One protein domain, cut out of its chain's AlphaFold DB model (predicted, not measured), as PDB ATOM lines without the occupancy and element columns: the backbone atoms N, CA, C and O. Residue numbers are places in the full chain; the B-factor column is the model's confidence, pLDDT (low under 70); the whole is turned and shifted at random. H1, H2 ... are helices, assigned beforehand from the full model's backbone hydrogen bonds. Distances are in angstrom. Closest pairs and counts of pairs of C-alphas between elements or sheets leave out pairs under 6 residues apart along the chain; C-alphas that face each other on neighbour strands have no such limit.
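Overview. This is residues 49 to 109 of the 114 residues of an uncharacterized protein of Elysia chlorotica (UniProt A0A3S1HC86). Look first for the longest helix, H2, which lies in the middle: H1 sits crosswise at its later end on one side, and on the other side H3 and H4 form a helical hairpin, side by side and running opposite ways. A tight turn at residue 77 folds the chain from H2 into H3, and residues 86 to 98 make a long loop with no named element between the two helices of the hairpin. You have 61 residues with four named helices, in the order H1, H2, H3, H4, and no named strand; the class is all helix. The whole is compact, with a radius of gyration of the C-alphas of 11.2 A, and its C-alphas span 27 by 25 by 16 A.

Arrangement. Start from H2, residues 65 to 76. H1, residues 49 to 56, touches it, and the closest C-alphas, those of Ala 49 and Met 76, are 5.7 A apart. Their lines are about perpendicular, at 73 degrees, and H2 touches H1 with residues 72 to 76 alone. Next find H3, residues 78 to 85: it and H2 only just touch, with 3 pairs of C-alphas within 8 A, and touch only at the corner by their link. The closest C-alphas there are those of Arg 74 and Tyr 81, 5.6 A apart, and H2 takes part with residues 73 to 74 alone. H2 and H3 run opposite ways at a steep tilt of 44 degrees. H4, residues 99 to 108, touches H3, with the C-alphas of Cys 80 and Cys 105 closest at 5.9 A. These two form a helical hairpin, opposite ways at a shallow tilt of 34 degrees, only just short of steep. H2 and H4 are near each other, with 6 pairs of C-alphas within 10 A, while H1 is apart from H3 and from H4. In the backbones of H1, H2, H3 and H4, every O i to N i+4 pair is within hydrogen-bond range.

Along the chain. Find C-alpha 65 at (44.087, 119.537, 8.091); from there H2 runs 16.9 A to C-alpha 76 at (52.364, 104.881, 6.926). H1 begins at C-alpha 49, (56.774, 106.101, 3.452), and measures 10.2 A. H3, residues 78 to 85, measures 10.1 A. H4 runs 14.6 A from C-alpha 99 to C-alpha 108 at (62.076, 100.261, 14.668).

Size, cuts and confidence. The two C-alphas farthest apart are those of Gly 62 and Gln 108, at 30.5 A. The printed part, residues 49 to 109, has no cut. The link from H3 to H4 is long, with 13 residues, and its C-alphas lie 9 to 15 A from the mean of the C-alphas; the link from H1 to H2 is short, with 8 residues, and that from H2 to H3 is tight. In this predicted model the mean pLDDT of the printed part is 93.9, and no printed residue is under 70.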
ATOM      1  N   ALA A  49      58.066 106.632   3.014       94.50
ATOM      2  CA  ALA A  49      56.774 106.101   3.452       94.50
ATOM      3  C   ALA A  49      55.656 107.149   3.356       94.50
ATOM      4  O   ALA A  49      54.573 106.847   2.865       94.50
ATOM      5  N   ARG A  50      55.941 108.388   3.766       95.88
ATOM      6  CA  ARG A  50      54.996 109.501   3.675       95.88
ATOM      7  C   ARG A  50      54.617 109.807   2.230       95.88
ATOM      8  O   ARG A  50      53.436 109.830   1.922       95.88
ATOM      9  N   GLN A  51      55.605 109.969   1.350       95.06
ATOM     10  CA  GLN A  51      55.372 110.257  -0.065       95.06
ATOM     11  C   GLN A  51      54.559 109.146  -0.745       95.06
ATOM     12  O   GLN A  51      53.666 109.432  -1.537       95.06
ATOM     13  N   ARG A  52      54.835 107.877  -0.415       93.81
ATOM     14  CA  ARG A  52      54.049 106.738  -0.904       93.81
ATOM     15  C   ARG A  52      52.578 106.853  -0.504       93.81
ATOM     16  O   ARG A  52      51.732 106.577  -1.340       93.81
ATOM     17  N   CYS A  53      52.278 107.254   0.728       94.81
ATOM     18  CA  CYS A  53      50.899 107.447   1.180       94.81
ATOM     19  C   CYS A  53      50.246 108.697   0.577       94.81
ATOM     20  O   CYS A  53      49.097 108.635   0.168       94.81
ATOM     21  N   GLU A  54      50.980 109.806   0.458       93.69
ATOM     22  CA  GLU A  54      50.459 111.053  -0.125       93.69
ATOM     23  C   GLU A  54      50.096 110.900  -1.611       93.69
ATOM     24  O   GLU A  54      49.153 111.529  -2.080       93.69
ATOM     25  N   VAL A  55      50.835 110.070  -2.355       89.25
ATOM     26  CA  VAL A  55      50.610 109.861  -3.796       89.25
ATOM     27  C   VAL A  55      49.789 108.605  -4.086       89.25
ATOM     28  O   VAL A  55      48.992 108.595  -5.021       89.25
ATOM     29  N   GLY A  56      50.021 107.527  -3.337       79.31
ATOM     30  CA  GLY A  56      49.517 106.191  -3.653       79.31
ATOM     31  C   GLY A  56      48.198 105.820  -2.984       79.31
ATOM     32  O   GLY A  56      47.532 104.916  -3.480       79.31
ATOM     33  N   ASP A  57      47.813 106.484  -1.892       76.06
ATOM     34  CA  ASP A  57      46.577 106.162  -1.178       76.06
ATOM     35  C   ASP A  57      45.445 107.109  -1.593       76.06
ATOM     36  O   ASP A  57      45.397 108.277  -1.197       76.06
ATOM     37  N   SER A  58      44.517 106.603  -2.409       79.38
ATOM     38  CA  SER A  58      43.347 107.370  -2.842       79.38
ATOM     39  C   SER A  58      42.399 107.702  -1.688       79.38
ATOM     40  O   SER A  58      41.616 108.638  -1.816       79.38
ATOM     41  N   GLN A  59      42.480 106.998  -0.553       87.44
ATOM     42  CA  GLN A  59      41.599 107.234   0.595       87.44
ATOM     43  C   GLN A  59      41.939 108.523   1.341       87.44
ATOM     44  O   GLN A  59      41.060 109.128   1.953       87.44
ATOM     45  N   CYS A  60      43.195 108.973   1.272       92.94
ATOM     46  CA  CYS A  60      43.591 110.244   1.870       92.94
ATOM     47  C   CYS A  60      43.330 111.443   0.945       92.94
ATOM     48  O   CYS A  60      43.435 112.588   1.386       92.94
ATOM     49  N   GLN A  61      42.980 111.216  -0.327       90.75
ATOM     50  CA  GLN A  61      42.695 112.299  -1.267       90.75
ATOM     51  C   GLN A  61      41.406 113.034  -0.884       90.75
ATOM     52  O   GLN A  61      40.386 112.427  -0.578       90.75
ATOM     53  N   GLY A  62      41.448 114.367  -0.920       90.06
ATOM     54  CA  GLY A  62      40.307 115.216  -0.564       90.06
ATOM     55  C   GLY A  62      40.144 115.474   0.936       90.06
ATOM     56  O   GLY A  62      39.348 116.335   1.296       90.06
ATOM     57  N   LEU A  63      40.918 114.808   1.802       94.81
ATOM     58  CA  LEU A  63      41.029 115.185   3.211       94.81
ATOM     59  C   LEU A  63      41.947 116.403   3.372       94.81
ATOM     60  O   LEU A  63      42.882 116.611   2.596       94.81
ATOM     61  N   TRP A  64      41.735 117.178   4.433       93.75
ATOM     62  CA  TRP A  64      42.566 118.330   4.790       93.75
ATOM     63  C   TRP A  64      42.878 118.360   6.288       93.75
ATOM     64  O   TRP A  64      42.345 117.570   7.064       93.75
ATOM     65  N   GLY A  65      43.784 119.259   6.686       94.75
ATOM     66  CA  GLY A  65      44.087 119.537   8.091       94.75
ATOM     67  C   GLY A  65      44.491 118.297   8.894       94.75
ATOM     68  O   GLY A  65      45.338 117.492   8.467       94.75
ATOM     69  N   VAL A  66      43.892 118.160  10.077       96.44
ATOM     70  CA  VAL A  66      44.176 117.043  10.978       96.44
ATOM     71  C   VAL A  66      43.723 115.694  10.410       96.44
ATOM     72  O   VAL A  66      44.449 114.712  10.557       96.44
ATOM     73  N   ASP A  67      42.618 115.640   9.667       95.75
ATOM     74  CA  ASP A  67      42.089 114.390   9.100       95.75
ATOM     75  C   ASP A  67      43.017 113.814   8.030       95.75
ATOM     76  O   ASP A  67      43.347 112.624   8.055       95.75
ATOM     77  N   HIS A  68      43.545 114.669   7.148       95.81
ATOM     78  CA  HIS A  68      44.585 114.263   6.201       95.81
ATOM     79  C   HIS A  68      45.830 113.748   6.936       95.81
ATOM     80  O   HIS A  68      46.415 112.726   6.577       95.81
ATOM     81  N   THR A  69      46.222 114.426   8.018       96.19
ATOM     82  CA  THR A  69      47.376 114.028   8.832       96.19
ATOM     83  C   THR A  69      47.166 112.666   9.501       96.19
ATOM     84  O   THR A  69      48.088 111.843   9.487       96.19
ATOM     85  N   LYS A  70      45.973 112.403  10.048       96.12
ATOM     86  CA  LYS A  70      45.595 111.105  10.626       96.12
ATOM     87  C   LYS A  70      45.631 110.007   9.565       96.12
ATOM     88  O   LYS A  70      46.287 108.987   9.782       96.12
ATOM     89  N   CYS A  71      45.021 110.248   8.403       96.62
ATOM     90  CA  CYS A  71      44.982 109.295   7.294       96.62
ATOM     91  C   CYS A  71      46.389 108.888   6.834       96.62
ATOM     92  O   CYS A  71      46.738 107.707   6.868       96.62
ATOM     93  N   ILE A  72      47.250 109.865   6.527       97.00
ATOM     94  CA  ILE A  72      48.620 109.598   6.065       97.00
ATOM     95  C   ILE A  72      49.414 108.793   7.096       97.00
ATOM     96  O   ILE A  72      50.168 107.894   6.733       97.00
ATOM     97  N   ARG A  73      49.251 109.070   8.392       96.69
ATOM     98  CA  ARG A  73      49.984 108.342   9.436       96.69
ATOM     99  C   ARG A  73      49.489 106.916   9.619       96.69
ATOM    100  O   ARG A  73      50.327 106.033   9.784       96.69
ATOM    101  N   ARG A  74      48.175 106.688   9.541       95.50
ATOM    102  CA  ARG A  74      47.597 105.337   9.531       95.50
ATOM    103  C   ARG A  74      48.086 104.548   8.309       95.50
ATOM    104  O   ARG A  74      48.599 103.451   8.491       95.50
ATOM    105  N   CYS A  75      48.085 105.147   7.113       95.62
ATOM    106  CA  CYS A  75      48.666 104.533   5.909       95.62
ATOM    107  C   CYS A  75      50.168 104.220   6.061       95.62
ATOM    108  O   CYS A  75      50.669 103.201   5.578       95.62
ATOM    109  N   MET A  76      50.930 105.098   6.722       95.06
ATOM    110  CA  MET A  76      52.364 104.881   6.926       95.06
ATOM    111  C   MET A  76      52.647 103.706   7.862       95.06
ATOM    112  O   MET A  76      53.625 103.002   7.627       95.06
ATOM    113  N   SER A  77      51.851 103.546   8.923       94.88
ATOM    114  CA  SER A  77      51.809 102.372   9.799       94.88
ATOM    115  C   SER A  77      50.669 102.531  10.803       94.88
ATOM    116  O   SER A  77      50.730 103.387  11.691       94.88
ATOM    117  N   GLU A  78      49.671 101.657  10.716       94.69
ATOM    118  CA  GLU A  78      48.562 101.636  11.668       94.69
ATOM    119  C   GLU A  78      49.040 101.293  13.087       94.69
ATOM    120  O   GLU A  78      48.604 101.916  14.055       94.69
ATOM    121  N   VAL A  79      50.019 100.388  13.207       95.50
ATOM    122  CA  VAL A  79      50.656 100.036  14.484       95.50
ATOM    123  C   VAL A  79      51.247 101.275  15.152       95.50
ATOM    124  O   VAL A  79      50.866 101.600  16.272       95.50
ATOM    125  N   CYS A  80      52.119 102.021  14.466       96.75
ATOM    126  CA  CYS A  80      52.725 103.219  15.054       96.75
ATOM    127  C   CYS A  80      51.721 104.351  15.283       96.75
ATOM    128  O   CYS A  80      51.922 105.157  16.189       96.75
ATOM    129  N   TYR A  81      50.660 104.444  14.476       96.94
ATOM    130  CA  TYR A  81      49.602 105.416  14.728       96.94
ATOM    131  C   TYR A  81      48.897 105.091  16.046       96.94
ATOM    132  O   TYR A  81      48.828 105.945  16.926       96.94
ATOM    133  N   ASN A  82      48.452 103.847  16.215       96.19
ATOM    134  CA  ASN A  82      47.750 103.416  17.419       96.19
ATOM    135  C   ASN A  82      48.651 103.487  18.662       96.19
ATOM    136  O   ASN A  82      48.209 103.905  19.725       96.19
ATOM    137  N   GLU A  83      49.931 103.153  18.522       95.69
ATOM    138  CA  GLU A  83      50.932 103.215  19.595       95.69
ATOM    139  C   GLU A  83      51.109 104.636  20.169       95.69
ATOM    140  O   GLU A  83      51.430 104.794  21.347       95.69
ATOM    141  N   ILE A  84      50.932 105.673  19.341       97.06
ATOM    142  CA  ILE A  84      51.238 107.068  19.697       97.06
ATOM    143  C   ILE A  84      49.981 107.928  19.899       97.06
ATOM    144  O   ILE A  84      50.012 108.848  20.717       97.06
ATOM    145  N   TYR A  85      48.909 107.662  19.152       96.94
ATOM    146  CA  TYR A  85      47.747 108.549  19.027       96.94
ATOM    147  C   TYR A  85      46.410 107.894  19.411       96.94
ATOM    148  O   TYR A  85      45.405 108.588  19.410       96.94
ATOM    149  N   LYS A  86      46.347 106.587  19.728       93.81
ATOM    150  CA  LYS A  86      45.062 105.901  20.000       93.81
ATOM    151  C   LYS A  86      44.308 106.474  21.198       93.81
ATOM    152  O   LYS A  86      43.090 106.594  21.140       93.81
ATOM    153  N   ASP A  87      45.027 106.754  22.280       93.06
ATOM    154  CA  ASP A  87      44.412 107.168  23.547       93.06
ATOM    155  C   ASP A  87      44.071 108.666  23.567       93.06
ATOM    156  O   ASP A  87      43.255 109.104  24.370       93.06
ATOM    157  N   ASP A  88      44.701 109.438  22.682       94.81
ATOM    158  CA  ASP A  88      44.574 110.887  22.584       94.81
ATOM    159  C   ASP A  88      44.857 111.287  21.133       94.81
ATOM    160  O   ASP A  88      46.012 111.340  20.701       94.81
ATOM    161  N   GLU A  89      43.816 111.446  20.321       95.12
ATOM    162  CA  GLU A  89      44.000 111.761  18.905       95.12
ATOM    163  C   GLU A  89      44.426 113.218  18.702       95.12
ATOM    164  O   GLU A  89      44.180 114.070  19.542       95.12
ATOM    165  N   LEU A  90      45.047 113.522  17.558       95.31
ATOM    166  CA  LEU A  90      45.342 114.915  17.220       95.31
ATOM    167  C   LEU A  90      44.062 115.722  16.995       95.31
ATOM    168  O   LEU A  90      43.169 115.276  16.263       95.31
ATOM    169  N   GLU A  91      44.050 116.935  17.536       94.81
ATOM    170  CA  GLU A  91      42.997 117.930  17.331       94.81
ATOM    171  C   GLU A  91      43.428 119.050  16.368       94.81
ATOM    172  O   GLU A  91      44.615 119.298  16.125       94.81
ATOM    173  N   GLU A  92      42.450 119.743  15.780       95.06
ATOM    174  CA  GLU A  92      42.716 120.867  14.880       95.06
ATOM    175  C   GLU A  92      43.319 122.046  15.665       95.06
ATOM    176  O   GLU A  92      42.775 122.487  16.676       95.06
ATOM    177  N   GLY A  93      44.458 122.568  15.202       93.56
ATOM    178  CA  GLY A  93      45.209 123.618  15.899       93.56
ATOM    179  C   GLY A  93      46.170 123.122  16.991       93.56
ATOM    180  O   GLY A  93      46.940 123.929  17.516       93.56
ATOM    181  N   GLU A  94      46.192 121.821  17.302       93.69
ATOM    182  CA  GLU A  94      47.150 121.238  18.248       93.69
ATOM    183  C   GLU A  94      48.577 121.214  17.669       93.69
ATOM    184  O   GLU A  94      48.814 120.909  16.496       93.69
ATOM    185  N   ILE A  95      49.571 121.487  18.519       92.38
ATOM    186  CA  ILE A  95      50.982 121.280  18.184       92.38
ATOM    187  C   ILE A  95      51.368 119.834  18.502       92.38
ATOM    188  O   ILE A  95      51.518 119.453  19.662       92.38
ATOM    189  N   ASP A  96      51.639 119.046  17.465       95.69
ATOM    190  CA  ASP A  96      52.049 117.652  17.627       95.69
ATOM    191  C   ASP A  96      53.499 117.499  18.120       95.69
ATOM    192  O   ASP A  96      54.455 117.369  17.345       95.69
ATOM    193  N   VAL A  97      53.666 117.430  19.440       95.25
ATOM    194  CA  VAL A  97      54.957 117.150  20.090       95.25
ATOM    195  C   VAL A  97      55.421 115.694  19.931       95.25
ATOM    196  O   VAL A  97      56.589 115.380  20.180       95.25
ATOM    197  N   ARG A  98      54.537 114.787  19.497       96.69
ATOM    198  CA  ARG A  98      54.761 113.332  19.441       96.69
ATOM    199  C   ARG A  98      55.352 112.868  18.111       96.69
ATOM    200  O   ARG A  98      55.878 111.755  18.033       96.69
ATOM    201  N   LEU A  99      55.351 113.716  17.078       97.50
ATOM    202  CA  LEU A  99      55.783 113.380  15.714       97.50
ATOM    203  C   LEU A  99      57.165 112.710  15.637       97.50
ATOM    204  O   LEU A  99      57.374 111.782  14.854       97.50
ATOM    205  N   ASN A 100      58.142 113.166  16.424       97.56
ATOM    206  CA  ASN A 100      59.469 112.540  16.422       97.56
ATOM    207  C   ASN A 100      59.426 111.113  16.977       97.56
ATOM    208  O   ASN A 100      60.129 110.244  16.471       97.56
ATOM    209  N   SER A 101      58.565 110.850  17.957       97.12
ATOM    210  CA  SER A 101      58.348 109.500  18.464       97.12
ATOM    211  C   SER A 101      57.698 108.606  17.411       97.12
ATOM    212  O   SER A 101      58.186 107.510  17.153       97.12
ATOM    213  N   PHE A 102      56.690 109.106  16.691       97.75
ATOM    214  CA  PHE A 102      56.090 108.382  15.567       97.75
ATOM    215  C   PHE A 102      57.131 108.001  14.492       97.75
ATOM    216  O   PHE A 102      57.206 106.848  14.067       97.75
ATOM    217  N   LYS A 103      58.024 108.930  14.115       97.75
ATOM    218  CA  LYS A 103      59.154 108.651  13.200       97.75
ATOM    219  C   LYS A 103      60.109 107.581  13.740       97.75
ATOM    220  O   LYS A 103      60.618 106.756  12.977       97.75
ATOM    221  N   GLY A 104      60.376 107.618  15.044       96.94
ATOM    222  CA  GLY A 104      61.202 106.633  15.734       96.94
ATOM    223  C   GLY A 104      60.568 105.241  15.742       96.94
ATOM    224  O   GLY A 104      61.274 104.274  15.460       96.94
ATOM    225  N   CYS A 105      59.258 105.147  15.994       97.00
ATOM    226  CA  CYS A 105      58.490 103.901  15.923       97.00
ATOM    227  C   CYS A 105      58.594 103.293  14.524       97.00
ATOM    228  O   CYS A 105      59.068 102.167  14.372       97.00
ATOM    229  N   LEU A 106      58.303 104.087  13.485       95.81
ATOM    230  CA  LEU A 106      58.381 103.645  12.091       95.81
ATOM    231  C   LEU A 106      59.744 103.073  11.711       95.81
ATOM    232  O   LEU A 106      59.825 102.220  10.839       95.81
ATOM    233  N   SER A 107      60.821 103.547  12.335       93.50
ATOM    234  CA  SER A 107      62.179 103.088  12.042       93.50
ATOM    235  C   SER A 107      62.551 101.791  12.763       93.50
ATOM    236  O   SER A 107      63.488 101.121  12.333       93.50
ATOM    237  N   GLN A 108      61.825 101.431  13.823       89.06
ATOM    238  CA  GLN A 108      62.076 100.261  14.668       89.06
ATOM    239  C   GLN A 108      61.133  99.091  14.373       89.06
ATOM    240  O   GLN A 108      61.530  97.946  14.574       89.06
ATOM    241  N   VAL A 109      59.929  99.352  13.853       82.38
ATOM    242  CA  VAL A 109      59.018  98.294  13.391       82.38
ATOM    243  C   VAL A 109      59.633  97.592  12.171       82.38
ATOM    244  O   VAL A 109      60.105  98.247  11.223       82.38
TER     245      VAL A 109